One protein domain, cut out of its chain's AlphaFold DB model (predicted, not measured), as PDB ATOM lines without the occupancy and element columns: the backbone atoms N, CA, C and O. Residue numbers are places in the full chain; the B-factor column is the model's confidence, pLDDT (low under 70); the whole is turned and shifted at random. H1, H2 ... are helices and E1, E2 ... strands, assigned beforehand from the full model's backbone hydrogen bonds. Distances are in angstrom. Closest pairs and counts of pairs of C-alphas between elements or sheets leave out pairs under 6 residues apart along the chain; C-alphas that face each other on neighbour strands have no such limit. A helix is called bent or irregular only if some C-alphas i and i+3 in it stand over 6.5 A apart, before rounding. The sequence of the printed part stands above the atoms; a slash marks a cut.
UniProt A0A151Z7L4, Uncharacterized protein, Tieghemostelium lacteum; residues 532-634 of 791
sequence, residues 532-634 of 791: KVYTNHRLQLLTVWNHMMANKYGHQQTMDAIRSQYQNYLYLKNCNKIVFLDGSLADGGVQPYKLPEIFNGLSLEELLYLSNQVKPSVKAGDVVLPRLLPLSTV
ATOM      1  N   LYS A 532      95.069 176.365 133.882       92.06
ATOM      2  CA  LYS A 532      93.863 176.285 133.047       92.06
ATOM      3  C   LYS A 532      93.896 175.106 132.081       92.06
ATOM      4  O   LYS A 532      92.849 174.517 131.818       92.06
ATOM      5  N   VAL A 533      95.066 174.769 131.538       91.81
ATOM      6  CA  VAL A 533      95.202 173.702 130.537       91.81
ATOM      7  C   VAL A 533      94.982 172.356 131.213       91.81
ATOM      8  O   VAL A 533      94.102 171.601 130.798       91.81
ATOM      9  N   TYR A 534      95.707 172.099 132.305       91.62
ATOM     10  CA  TYR A 534      95.540 170.883 133.097       91.62
ATOM     11  C   TYR A 534      94.112 170.750 133.631       91.62
ATOM     12  O   TYR A 534      93.498 169.694 133.498       91.62
ATOM     13  N   THR A 535      93.562 171.817 134.214       92.50
ATOM     14  CA  THR A 535      92.267 171.760 134.903       92.50
ATOM     15  C   THR A 535      91.115 171.503 133.933       92.50
ATOM     16  O   THR A 535      90.278 170.642 134.203       92.50
ATOM     17  N   ASN A 536      91.093 172.175 132.774       91.00
ATOM     18  CA  ASN A 536      90.078 171.927 131.746       91.00
ATOM     19  C   ASN A 536      90.193 170.513 131.166       91.00
ATOM     20  O   ASN A 536      89.186 169.824 131.005       91.00
ATOM     21  N   HIS A 537      91.419 170.052 130.905       91.19
ATOM     22  CA  HIS A 537      91.652 168.689 130.445       91.19
ATOM     23  C   HIS A 537      91.188 167.650 131.483       91.19
ATOM     24  O   HIS A 537      90.508 166.678 131.151       91.19
ATOM     25  N   ARG A 538      91.479 167.886 132.768       91.31
ATOM     26  CA  ARG A 538      91.060 167.027 133.883       91.31
ATOM     27  C   ARG A 538      89.539 166.990 134.044       91.31
ATOM     28  O   ARG A 538      88.998 165.911 134.276       91.31
ATOM     29  N   LEU A 539      88.858 168.125 133.902       90.38
ATOM     30  CA  LEU A 539      87.393 168.204 133.886       90.38
ATOM     31  C   LEU A 539      86.811 167.344 132.754       90.38
ATOM     32  O   LEU A 539      85.908 166.535 132.990       90.38
ATOM     33  N   GLN A 540      87.370 167.448 131.545       90.88
ATOM     34  CA  GLN A 540      86.919 166.643 130.412       90.88
ATOM     35  C   GLN A 540      87.128 165.145 130.662       90.88
ATOM     36  O   GLN A 540      86.216 164.340 130.463       90.88
ATOM     37  N   LEU A 541      88.290 164.773 131.203       92.44
ATOM     38  CA  LEU A 541      88.614 163.404 131.602       92.44
ATOM     39  C   LEU A 541      87.615 162.856 132.632       92.44
ATOM     40  O   LEU A 541      87.096 161.752 132.457       92.44
ATOM     41  N   LEU A 542      87.302 163.617 133.685       91.31
ATOM     42  CA  LEU A 542      86.338 163.220 134.717       91.31
ATOM     43  C   LEU A 542      84.912 163.098 134.164       91.31
ATOM     44  O   LEU A 542      84.189 162.169 134.527       91.31
ATOM     45  N   THR A 543      84.523 163.996 133.260       90.69
ATOM     46  CA  THR A 543      83.217 163.973 132.587       90.69
ATOM     47  C   THR A 543      83.050 162.703 131.755       90.69
ATOM     48  O   THR A 543      82.058 161.983 131.907       90.69
ATOM     49  N   VAL A 544      84.054 162.369 130.939       92.06
ATOM     50  CA  VAL A 544      84.076 161.134 130.146       92.06
ATOM     51  C   VAL A 544      84.098 159.900 131.042       92.06
ATOM     52  O   VAL A 544      83.313 158.975 130.830       92.06
ATOM     53  N   TRP A 545      84.939 159.891 132.080       92.62
ATOM     54  CA  TRP A 545      85.032 158.784 133.031       92.62
ATOM     55  C   TRP A 545      83.691 158.489 133.711       92.62
ATOM     56  O   TRP A 545      83.234 157.343 133.730       92.62
ATOM     57  N   ASN A 546      83.022 159.519 134.232       90.12
ATOM     58  CA  ASN A 546      81.737 159.355 134.904       90.12
ATOM     59  C   ASN A 546      80.644 158.896 133.933       90.12
ATOM     60  O   ASN A 546      79.827 158.050 134.304       90.12
ATOM     61  N   HIS A 547      80.663 159.366 132.683       90.38
ATOM     62  CA  HIS A 547      79.762 158.873 131.642       90.38
ATOM     63  C   HIS A 547      79.988 157.384 131.335       90.38
ATOM     64  O   HIS A 547      79.031 156.607 131.293       90.38
ATOM     65  N   MET A 548      81.243 156.960 131.168       91.69
ATOM     66  CA  MET A 548      81.581 155.553 130.933       91.69
ATOM     67  C   MET A 548      81.183 154.667 132.122       91.69
ATOM     68  O   MET A 548      80.625 153.588 131.926       91.69
ATOM     69  N   MET A 549      81.407 155.128 133.356       91.19
ATOM     70  CA  MET A 549      81.042 154.384 134.565       91.19
ATOM     71  C   MET A 549      79.531 154.323 134.808       91.19
ATOM     72  O   MET A 549      79.042 153.299 135.290       91.19
ATOM     73  N   ALA A 550      78.779 155.366 134.445       89.38
ATOM     74  CA  ALA A 550      77.316 155.330 134.447       89.38
ATOM     75  C   ALA A 550      76.782 154.286 133.447       89.38
ATOM     76  O   ALA A 550      75.829 153.569 133.746       89.38
ATOM     77  N   ASN A 551      77.465 154.129 132.309       88.81
ATOM     78  CA  ASN A 551      77.136 153.174 131.251       88.81
ATOM     79  C   ASN A 551      77.942 151.863 131.320       88.81
ATOM     80  O   ASN A 551      78.032 151.139 130.329       88.81
ATOM     81  N   LYS A 552      78.504 151.499 132.484       88.50
ATOM     82  CA  LYS A 552      79.429 150.355 132.619       88.50
ATOM     83  C   LYS A 552      78.855 148.993 132.208       88.50
ATOM     84  O   LYS A 552      79.611 148.093 131.857       88.50
ATOM     85  N   TYR A 553      77.530 148.826 132.217       85.12
ATOM     86  CA  TYR A 553      76.872 147.606 131.724       85.12
ATOM     87  C   TYR A 553      76.762 147.557 130.189       85.12
ATOM     88  O   TYR A 553      76.668 146.477 129.616       85.12
ATOM     89  N   GLY A 554      76.823 148.714 129.524       84.12
ATOM     90  CA  GLY A 554      76.910 148.870 128.070       84.12
ATOM     91  C   GLY A 554      78.338 149.109 127.572       84.12
ATOM     92  O   GLY A 554      78.525 149.546 126.439       84.12
ATOM     93  N   HIS A 555      79.350 148.827 128.400       87.00
ATOM     94  CA  HIS A 555      80.754 149.147 128.128       87.00
ATOM     95  C   HIS A 555      81.256 148.627 126.768       87.00
ATOM     96  O   HIS A 555      82.021 149.313 126.091       87.00
ATOM     97  N   GLN A 556      80.754 147.472 126.314       86.88
ATOM     98  CA  GLN A 556      81.111 146.914 125.008       86.88
ATOM     99  C   GLN A 556      80.783 147.861 123.847       86.88
ATOM    100  O   GLN A 556      81.583 147.988 122.932       86.88
ATOM    101  N   GLN A 557      79.660 148.586 123.895       86.94
ATOM    102  CA  GLN A 557      79.298 149.541 122.839       86.94
ATOM    103  C   GLN A 557      80.289 150.706 122.770       86.94
ATOM    104  O   GLN A 557      80.642 151.164 121.686       86.94
ATOM    105  N   THR A 558      80.767 151.165 123.932       88.06
ATOM    106  CA  THR A 558      81.804 152.201 124.009       88.06
ATOM    107  C   THR A 558      83.125 151.684 123.444       88.06
ATOM    108  O   THR A 558      83.739 152.356 122.621       88.06
ATOM    109  N   MET A 559      83.530 150.467 123.820       89.12
ATOM    110  CA  MET A 559      84.722 149.816 123.264       89.12
ATOM    111  C   MET A 559      84.622 149.633 121.752       89.12
ATOM    112  O   MET A 559      85.597 149.871 121.046       89.12
ATOM    113  N   ASP A 560      83.449 149.255 121.248       90.00
ATOM    114  CA  ASP A 560      83.233 149.048 119.822       90.00
ATOM    115  C   ASP A 560      83.316 150.375 119.043       90.00
ATOM    116  O   ASP A 560      83.935 150.423 117.981       90.00
ATOM    117  N   ALA A 561      82.763 151.464 119.590       90.38
ATOM    118  CA  ALA A 561      82.851 152.805 119.004       90.38
ATOM    119  C   ALA A 561      84.284 153.375 119.007       90.38
ATOM    120  O   ALA A 561      84.677 154.088 118.083       90.38
ATOM    121  N   ILE A 562      85.078 153.056 120.033       91.50
ATOM    122  CA  ILE A 562      86.506 153.399 120.085       91.50
ATOM    123  C   ILE A 562      87.288 152.529 119.090       91.50
ATOM    124  O   ILE A 562      88.160 153.020 118.374       91.50
ATOM    125  N   ARG A 563      86.961 151.235 118.987       91.00
ATOM    126  CA  ARG A 563      87.617 150.301 118.061       91.00
ATOM    127  C   ARG A 563      87.386 150.655 116.595       91.00
ATOM    128  O   ARG A 563      88.297 150.500 115.782       91.00
ATOM    129  N   SER A 564      86.210 151.171 116.256       91.38
ATOM    130  CA  SER A 564      85.887 151.641 114.903       91.38
ATOM    131  C   SER A 564      86.634 152.915 114.486       91.38
ATOM    132  O   SER A 564      86.469 153.359 113.354       91.38
ATOM    133  N   GLN A 565      87.482 153.489 115.351       91.81
ATOM    134  CA  GLN A 565      88.413 154.561 114.972       91.81
ATOM    135  C   GLN A 565      89.667 154.048 114.248       91.81
ATOM    136  O   GLN A 565      90.372 154.837 113.627       91.81
ATOM    137  N   TYR A 566      89.970 152.748 114.318       90.94
ATOM    138  CA  TYR A 566      91.166 152.169 113.684       90.94
ATOM    139  C   TYR A 566      90.900 150.855 112.938       90.94
ATOM    140  O   TYR A 566      91.585 150.565 111.958       90.94
ATOM    141  N   GLN A 567      89.904 150.070 113.354       92.81
ATOM    142  CA  GLN A 567      89.453 148.873 112.646       92.81
ATOM    143  C   GLN A 567      88.331 149.229 111.666       92.81
ATOM    144  O   GLN A 567      87.400 149.955 112.022       92.81
ATOM    145  N   ASN A 568      88.366 148.652 110.467       92.88
ATOM    146  CA  ASN A 568      87.263 148.758 109.525       92.88
ATOM    147  C   ASN A 568      85.964 148.152 110.083       92.88
ATOM    148  O   ASN A 568      85.981 147.199 110.869       92.88
ATOM    149  N   TYR A 569      84.817 148.694 109.683       93.81
ATOM    150  CA  TYR A 569      83.534 148.298 110.248       93.81
ATOM    151  C   TYR A 569      82.346 148.537 109.310       93.81
ATOM    152  O   TYR A 569      82.401 149.336 108.378       93.81
ATOM    153  N   LEU A 570      81.237 147.864 109.616       92.00
ATOM    154  CA  LEU A 570      79.904 148.131 109.087       92.00
ATOM    155  C   LEU A 570      78.971 148.476 110.243       92.00
ATOM    156  O   LEU A 570      78.878 147.737 111.226       92.00
ATOM    157  N   TYR A 571      78.266 149.597 110.120       91.31
ATOM    158  CA  TYR A 571      77.220 149.968 111.064       91.31
ATOM    159  C   TYR A 571      75.872 149.434 110.587       91.31
ATOM    160  O   TYR A 571      75.364 149.855 109.547       91.31
ATOM    161  N   LEU A 572      75.306 148.510 111.359       90.44
ATOM    162  CA  LEU A 572      74.012 147.894 111.095       90.44
ATOM    163  C   LEU A 572      72.906 148.769 111.694       90.44
ATOM    164  O   LEU A 572      72.737 148.803 112.919       90.44
ATOM    165  N   LYS A 573      72.164 149.488 110.848       87.69
ATOM    166  CA  LYS A 573      71.147 150.464 111.274       87.69
ATOM    167  C   LYS A 573      69.954 149.804 111.964       87.69
ATOM    168  O   LYS A 573      69.502 150.311 112.987       87.69
ATOM    169  N   ASN A 574      69.483 148.666 111.458       86.31
ATOM    170  CA  ASN A 574      68.326 147.932 111.982       86.31
ATOM    171  C   ASN A 574      68.625 147.298 113.345       86.31
ATOM    172  O   ASN A 574      67.726 147.107 114.160       86.31
ATOM    173  N   CYS A 575      69.891 146.952 113.585       80.81
ATOM    174  CA  CYS A 575      70.332 146.285 114.810       80.81
ATOM    175  C   CYS A 575      71.007 147.228 115.817       80.81
ATOM    176  O   CYS A 575      71.282 146.793 116.933       80.81
ATOM    177  N   ASN A 576      71.300 148.476 115.427       86.62
ATOM    178  CA  ASN A 576      72.094 149.439 116.195       86.62
ATOM    179  C   ASN A 576      73.410 148.825 116.725       86.62
ATOM    180  O   ASN A 576      73.707 148.865 117.921       86.62
ATOM    181  N   LYS A 577      74.165 148.164 115.837       89.56
ATOM    182  CA  LYS A 577      75.401 147.436 116.181       89.56
ATOM    183  C   LYS A 577      76.505 147.649 115.156       89.56
ATOM    184  O   LYS A 577      76.241 147.844 113.971       89.56
ATOM    185  N   ILE A 578      77.745 147.556 115.625       92.12
ATOM    186  CA  ILE A 578      78.950 147.618 114.798       92.12
ATOM    187  C   ILE A 578      79.446 146.192 114.543       92.12
ATOM    188  O   ILE A 578      79.667 145.421 115.476       92.12
ATOM    189  N   VAL A 579      79.640 145.846 113.272       92.69
ATOM    190  CA  VAL A 579      80.314 144.613 112.850       92.69
ATOM    191  C   VAL A 579      81.689 144.979 112.316       92.69
ATOM    192  O   VAL A 579      81.793 145.762 111.378       92.69
ATOM    193  N   PHE A 580      82.747 144.411 112.888       94.38
ATOM    194  CA  PHE A 580      84.108 144.695 112.434       94.38
ATOM    195  C   PHE A 580      84.465 143.893 111.185       94.38
ATOM    196  O   PHE A 580      84.205 142.689 111.114       94.38
ATOM    197  N   LEU A 581      85.102 144.560 110.230       93.69
ATOM    198  CA  LEU A 581      85.678 143.962 109.033       93.69
ATOM    199  C   LEU A 581      87.201 143.932 109.149       93.69
ATOM    200  O   LEU A 581      87.780 144.707 109.902       93.69
ATOM    201  N   ASP A 582      87.845 143.051 108.396       93.19
ATOM    202  CA  ASP A 582      89.297 143.022 108.258       93.19
ATOM    203  C   ASP A 582      89.838 144.351 107.727       93.19
ATOM    204  O   ASP A 582      89.220 145.007 106.885       93.19
ATOM    205  N   GLY A 583      91.031 144.696 108.200       91.06
ATOM    206  CA  GLY A 583      91.774 145.865 107.760       91.06
ATOM    207  C   GLY A 583      91.486 147.158 108.507       91.06
ATOM    208  O   GLY A 583      90.631 147.248 109.390       91.06
ATOM    209  N   SER A 584      92.285 148.160 108.166       91.88
ATOM    210  CA  SER A 584      92.175 149.524 108.670       91.88
ATOM    211  C   SER A 584      91.021 150.278 107.999       91.88
ATOM    212  O   SER A 584      90.501 149.861 106.963       91.88
ATOM    213  N   LEU A 585      90.646 151.436 108.547       88.56
ATOM    214  CA  LEU A 585      89.675 152.332 107.902       88.56
ATOM    215  C   LEU A 585      90.090 152.728 106.474       88.56
ATOM    216  O   LEU A 585      89.237 152.823 105.590       88.56
ATOM    217  N   ALA A 586      91.396 152.898 106.233       86.81
ATOM    218  CA  ALA A 586      91.935 153.209 104.912       86.81
ATOM    219  C   ALA A 586      91.714 152.061 103.914       86.81
ATOM    220  O   ALA A 586      91.334 152.317 102.774       86.81
ATOM    221  N   ASP A 587      91.870 150.807 104.353       85.00
ATOM    222  CA  ASP A 587      91.626 149.625 103.512       85.00
ATOM    223  C   ASP A 587      90.148 149.498 103.111       85.00
ATOM    224  O   ASP A 587      89.828 149.014 102.025       85.00
ATOM    225  N   GLY A 588      89.240 149.931 103.993       80.25
ATOM    226  CA  GLY A 588      87.796 149.942 103.757       80.25
ATOM    227  C   GLY A 588      87.271 151.138 102.971       80.25
ATOM    228  O   GLY A 588      86.161 151.066 102.449       80.25
ATOM    229  N   GLY A 589      88.026 152.236 102.909       79.44
ATOM    230  CA  GLY A 589      87.533 153.507 102.374       79.44
ATOM    231  C   GLY A 589      86.375 154.102 103.189       79.44
ATOM    232  O   GLY A 589      85.556 154.837 102.639       79.44
ATOM    233  N   VAL A 590      86.276 153.768 104.482       80.94
ATOM    234  CA  VAL A 590      85.180 154.192 105.370       80.94
ATOM    235  C   VAL A 590      85.651 155.335 106.267       80.94
ATOM    236  O   VAL A 590      86.798 155.367 106.709       80.94
ATOM    237  N   GLN A 591      84.758 156.285 106.547       86.00
ATOM    238  CA  GLN A 591      85.027 157.347 107.514       86.00
ATOM    239  C   GLN A 591      84.994 156.805 108.953       86.00
ATOM    240  O   GLN A 591      84.253 155.856 109.223       86.00
ATOM    241  N   PRO A 592      85.745 157.407 109.893       85.44
ATOM    242  CA  PRO A 592      85.694 157.020 111.297       85.44
ATOM    243  C   PRO A 592      84.277 157.150 111.861       85.44
ATOM    244  O   PRO A 592      83.529 158.073 111.520       85.44
ATOM    245  N   TYR A 593      83.909 156.242 112.762       88.12
ATOM    246  CA  TYR A 593      82.619 156.310 113.441       88.12
ATOM    247  C   TYR A 593      82.515 157.601 114.261       88.12
ATOM    248  O   TYR A 593      83.444 157.951 114.987       88.12
ATOM    249  N   LYS A 594      81.385 158.313 114.191       89.38
ATOM    250  CA  LYS A 594      81.198 159.528 114.995       89.38
ATOM    251  C   LYS A 594      81.094 159.144 116.474       89.38
ATOM    252  O   LYS A 594      80.089 158.575 116.897       89.38
ATOM    253  N   LEU A 595      82.125 159.468 117.250       89.88
ATOM    254  CA  LEU A 595      82.107 159.279 118.697       89.88
ATOM    255  C   LEU A 595      81.044 160.180 119.358       89.88
ATOM    256  O   LEU A 595      80.717 161.245 118.822       89.88
ATOM    257  N   PRO A 596      80.500 159.774 120.521       89.19
ATOM    258  CA  PRO A 596      79.661 160.636 121.344       89.19
ATOM    259  C   PRO A 596      80.327 161.990 121.605       89.19
ATOM    260  O   PRO A 596      81.514 162.044 121.912       89.19
ATOM    261  N   GLU A 597      79.557 163.079 121.556       90.94
ATOM    262  CA  GLU A 597      80.097 164.442 121.714       90.94
ATOM    263  C   GLU A 597      80.784 164.662 123.064       90.94
ATOM    264  O   GLU A 597      81.709 165.461 123.169       90.94
ATOM    265  N   ILE A 598      80.389 163.900 124.086       90.56
ATOM    266  CA  ILE A 598      81.033 163.924 125.399       90.56
ATOM    267  C   ILE A 598      82.495 163.459 125.355       90.56
ATOM    268  O   ILE A 598      83.254 163.829 126.237       90.56
ATOM    269  N   PHE A 599      82.914 162.686 124.346       92.12
ATOM    270  CA  PHE A 599      84.305 162.245 124.177       92.12
ATOM    271  C   PHE A 599      85.180 163.281 123.464       92.12
ATOM    272  O   PHE A 599      86.395 163.105 123.397       92.12
ATOM    273  N   ASN A 600      84.588 164.360 122.941       89.31
ATOM    274  CA  ASN A 600      85.342 165.418 122.282       89.31
ATOM    275  C   ASN A 600      86.372 166.018 123.251       89.31
ATOM    276  O   ASN A 600      86.080 166.223 124.424       89.31
ATOM    277  N   GLY A 601      87.575 166.317 122.763       87.12
ATOM    278  CA  GLY A 601      88.637 166.925 123.573       87.12
ATOM    279  C   GLY A 601      89.559 165.943 124.301       87.12
ATOM    280  O   GLY A 601      90.539 166.402 124.875       87.12
ATOM    281  N   LEU A 602      89.299 164.630 124.237       93.06
ATOM    282  CA  LEU A 602      90.267 163.595 124.620       93.06
ATOM    283  C   LEU A 602      90.838 162.900 123.380       93.06
ATOM    284  O   LEU A 602      90.147 162.727 122.371       93.06
ATOM    285  N   SER A 603      92.096 162.480 123.465       92.38
ATOM    286  CA  SER A 603      92.752 161.647 122.454       92.38
ATOM    287  C   SER A 603      92.229 160.205 122.469       92.38
ATOM    288  O   SER A 603      91.617 159.737 123.435       92.38
ATOM    289  N   LEU A 604      92.480 159.463 121.388       90.44
ATOM    290  CA  LEU A 604      92.048 158.070 121.276       90.44
ATOM    291  C   LEU A 604      92.733 157.176 122.320       90.44
ATOM    292  O   LEU A 604      92.109 156.268 122.870       90.44
ATOM    293  N   GLU A 605      94.002 157.445 122.608       92.38
ATOM    294  CA  GLU A 605      94.807 156.765 123.617       92.38
ATOM    295  C   GLU A 605      94.224 156.961 125.020       92.38
ATOM    296  O   GLU A 605      94.164 156.014 125.805       92.38
ATOM    297  N   GLU A 606      93.735 158.162 125.326       93.81
ATOM    298  CA  GLU A 606      93.074 158.460 126.599       93.81
ATOM    299  C   GLU A 606      91.734 157.743 126.715       93.81
ATOM    300  O   GLU A 606      91.449 157.131 127.746       93.81
ATOM    301  N   LEU A 607      90.933 157.749 125.647       93.50
ATOM    302  CA  LEU A 607      89.668 157.017 125.612       93.50
ATOM    303  C   LEU A 607      89.886 155.511 125.797       93.50
ATOM    304  O   LEU A 607      89.165 154.895 126.579       93.50
ATOM    305  N   LEU A 608      90.898 154.936 125.137       92.00
ATOM    306  CA  LEU A 608      91.304 153.537 125.308       92.00
ATOM    307  C   LEU A 608      91.800 153.248 126.729       92.00
ATOM    308  O   LEU A 608      91.495 152.195 127.290       92.00
ATOM    309  N   TYR A 609      92.571 154.160 127.327       92.94
ATOM    310  CA  TYR A 609      93.005 154.017 128.713       92.94
ATOM    311  C   TYR A 609      91.801 153.946 129.652       92.94
ATOM    312  O   TYR A 609      91.671 152.986 130.413       92.94
ATOM    313  N   LEU A 610      90.911 154.941 129.577       93.00
ATOM    314  CA  LEU A 610      89.735 155.050 130.437       93.00
ATOM    315  C   LEU A 610      88.808 153.853 130.250       93.00
ATOM    316  O   LEU A 610      88.367 153.264 131.236       93.00
ATOM    317  N   SER A 611      88.560 153.451 129.004       91.88
ATOM    318  CA  SER A 611      87.691 152.323 128.698       91.88
ATOM    319  C   SER A 611      88.230 151.028 129.319       91.88
ATOM    320  O   SER A 611      87.477 150.314 129.976       91.88
ATOM    321  N   ASN A 612      89.539 150.778 129.257       89.81
ATOM    322  CA  ASN A 612      90.162 149.604 129.880       89.81
ATOM    323  C   ASN A 612      90.059 149.582 131.422       89.81
ATOM    324  O   ASN A 612      90.195 148.514 132.027       89.81
ATOM    325  N   GLN A 613      89.812 150.725 132.072       90.12
ATOM    326  CA  GLN A 613      89.598 150.798 133.524       90.12
ATOM    327  C   GLN A 613      88.142 150.528 133.939       90.12
ATOM    328  O   GLN A 613      87.875 150.293 135.122       90.12
ATOM    329  N   VAL A 614      87.186 150.534 133.003       91.25
ATOM    330  CA  VAL A 614      85.765 150.320 133.307       91.25
ATOM    331  C   VAL A 614      85.525 148.858 133.674       91.25
ATOM    332  O   VAL A 614      85.636 147.951 132.853       91.25
ATOM    333  N   LYS A 615      85.138 148.621 134.930       88.69
ATOM    334  CA  LYS A 615      84.788 147.289 135.441       88.69
ATOM    335  C   LYS A 615      83.383 147.308 136.042       88.69
ATOM    336  O   LYS A 615      83.115 148.148 136.905       88.69
ATOM    337  N   PRO A 616      82.489 146.365 135.679       85.69
ATOM    338  CA  PRO A 616      81.137 146.309 136.238       85.69
ATOM    339  C   PRO A 616      81.097 146.240 137.773       85.69
ATOM    340  O   PRO A 616      80.198 146.814 138.389       85.69
ATOM    341  N   SER A 617      82.090 145.601 138.397       86.56
ATOM    342  CA  SER A 617      82.186 145.415 139.851       86.56
ATOM    343  C   SER A 617      82.650 146.648 140.637       86.56
ATOM    344  O   SER A 617      82.478 146.675 141.851       86.56
ATOM    345  N   VAL A 618      83.221 147.661 139.981       86.44
ATOM    346  CA  VAL A 618      83.875 148.799 140.650       86.44
ATOM    347  C   VAL A 618      82.970 150.039 140.612       86.44
ATOM    348  O   VAL A 618      82.134 150.190 139.706       86.44
ATOM    349  N   LYS A 619      83.070 150.921 141.616       85.38
ATOM    350  CA  LYS A 619      82.384 152.222 141.607       85.38
ATOM    351  C   LYS A 619      83.270 153.286 140.975       85.38
ATOM    352  O   LYS A 619      84.493 153.215 141.027       85.38
ATOM    353  N   ALA A 620      82.637 154.317 140.420       83.81
ATOM    354  CA  ALA A 620      83.349 155.401 139.754       83.81
ATOM    355  C   ALA A 620      84.380 156.084 140.659       83.81
ATOM    356  O   ALA A 620      85.390 156.520 140.132       83.81
ATOM    357  N   GLY A 621      84.146 156.170 141.976       81.44
ATOM    358  CA  GLY A 621      85.045 156.805 142.948       81.44
ATOM    359  C   GLY A 621      86.245 155.960 143.391       81.44
ATOM    360  O   GLY A 621      87.205 156.527 143.893       81.44
ATOM    361  N   ASP A 622      86.223 154.644 143.162       84.19
ATOM    362  CA  ASP A 622      87.254 153.726 143.679       84.19
ATOM    363  C   ASP A 622      88.471 153.618 142.740       84.19
ATOM    364  O   ASP A 622      89.512 153.080 143.109       84.19
ATOM    365  N   VAL A 623      88.343 154.098 141.500       87.75
ATOM    366  CA  VAL A 623      89.405 154.027 140.488       87.75
ATOM    367  C   VAL A 623      90.292 155.264 140.572       87.75
ATOM    368  O   VAL A 623      89.806 156.390 140.438       87.75
ATOM    369  N   VAL A 624      91.597 155.071 140.746       88.81
ATOM    370  CA  VAL A 624      92.592 156.151 140.678       88.81
ATOM    371  C   VAL A 624      92.790 156.544 139.217       88.81
ATOM    372  O   VAL A 624      93.156 155.714 138.387       88.81
ATOM    373  N   LEU A 625      92.546 157.816 138.904       88.94
ATOM    374  CA  LEU A 625      92.879 158.396 137.607       88.94
ATOM    375  C   LEU A 625      94.096 159.294 137.812       88.94
ATOM    376  O   LEU A 625      93.932 160.360 138.418       88.94
ATOM    377  N   PRO A 626      95.285 158.899 137.330       87.38
ATOM    378  CA  PRO A 626      96.488 159.676 137.565       87.38
ATOM    379  C   PRO A 626      96.396 161.078 136.956       87.38
ATOM    380  O   PRO A 626      95.598 161.322 136.045       87.38
ATOM    381  N   ARG A 627      97.179 162.011 137.497       84.94
ATOM    382  CA  ARG A 627      97.330 163.395 137.035       84.94
ATOM    383  C   ARG A 627      97.743 163.408 135.567       84.94
ATOM    384  O   ARG A 627      97.142 164.117 134.768       84.94
ATOM    385  N   LEU A 628      98.730 162.585 135.218       86.00
ATOM    386  CA  LEU A 628      99.132 162.324 133.841       86.00
ATOM    387  C   LEU A 628      98.813 160.872 133.508       86.00
ATOM    388  O   LEU A 628      99.328 159.949 134.140       86.00
ATOM    389  N   LEU A 629      97.951 160.661 132.514       87.31
ATOM    390  CA  LEU A 629      97.621 159.311 132.080       87.31
ATOM    391  C   LEU A 629      98.873 158.635 131.490       87.31
ATOM    392  O   LEU A 629      99.589 159.259 130.703       87.31
ATOM    393  N   PRO A 630      99.160 157.365 131.832       86.06
ATOM    394  CA  PRO A 630     100.332 156.650 131.334       86.06
ATOM    395  C   PRO A 630     100.100 156.168 129.893       86.06
ATOM    396  O   PRO A 630     100.083 154.969 129.615       86.06
ATOM    397  N   LEU A 631      99.915 157.105 128.960       86.12
ATOM    398  CA  LEU A 631      99.540 156.826 127.568       86.12
ATOM    399  C   LEU A 631     100.580 155.977 126.832       86.12
ATOM    400  O   LEU A 631     100.217 155.194 125.963       86.12
ATOM    401  N   SER A 632     101.851 156.023 127.240       80.56
ATOM    402  CA  SER A 632     102.910 155.160 126.695       80.56
ATOM    403  C   SER A 632     102.652 153.660 126.898       80.56
ATOM    404  O   SER A 632     103.185 152.830 126.161       80.56
ATOM    405  N   THR A 633     101.836 153.297 127.890       77.81
ATOM    406  CA  THR A 633     101.434 151.907 128.154       77.81
ATOM    407  C   THR A 633     100.240 151.469 127.311       77.81
ATOM    408  O   THR A 633     100.019 150.268 127.123       77.81
ATOM    409  N   VAL A 634      99.486 152.425 126.766       84.19
ATOM    410  CA  VAL A 634      98.310 152.169 125.941       84.19
ATOM    411  C   VAL A 634      98.782 151.859 124.531       84.19
ATOM    412  O   VAL A 634      99.261 152.720 123.801       84.19
TER     413      VAL A 634
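AT A GLANCE: This is residues 532 to 634 of the 791 residues of an uncharacterized protein of Tieghemostelium lacteum (UniProt A0A151Z7L4). Two helices, H2 and H4, run side by side in opposite directions near the middle, with H1 set at a steep tilt close to one end of each; beyond the end of H2 stands a two-stranded hairpin, E1 and E2, with the short H3 at its base. A long link without named elements, residues 589 to 603, leads from H3 back to H4. The printed part has 103 residues, in the order H1 H2 E1 E2 H3 H4; the sheet E1 - E2 is antiparallel and the class is mixed. The whole is compact and rounded, with a radius of gyration of the C-alphas of 14.6 A and spans of 38 by 29 by 24 A.

IN THESE COORDINATES: H1, residues 532 to 550, begins at C-alpha 532 (93.863, 176.285, 133.047) and is 26.7 A long. H2, residues 552 to 563, measures 16.7 A and is irregular: C-alphas 553 and 556 are 8.0 A apart. E1 is residues 567 to 572, 15.5 A; E2 is residues 577 to 584, 18.5 A, and bends by 66 degrees at residue 581. H3 is residues 585 to 588. H4, residues 604 to 613, 14.5 A, ends at C-alpha 613 (89.598, 150.798, 133.524).

HOW THE PARTS SIT: H1 is close to H2 but not clearly touching, the closest C-alphas being those of Met 548 and His 555, 7.0 A. H2 and H4 touch, closest at the C-alphas of Met 559 and Ser 611, 6.7 A, at a shallow tilt of 27 degrees, opposite ways. The closest C-alphas of H2 and E2 are those of Asp 560 and Ile 578, 6.8 A. In the hairpin E1 and E2, N 570 and O 579 are within hydrogen-bond range at 2.8 A. Every O i to N i+4 pair is within range in H1 and H4, 5 of 8 in H2; H3 is too short for one.

THE WHOLE: The C-alphas farthest apart, of Lys 532 and Asn 574, are 43.6 A apart. The printed part has no cut. The link from H3 to H4 is long. No printed residue is under 70 in pLDDT.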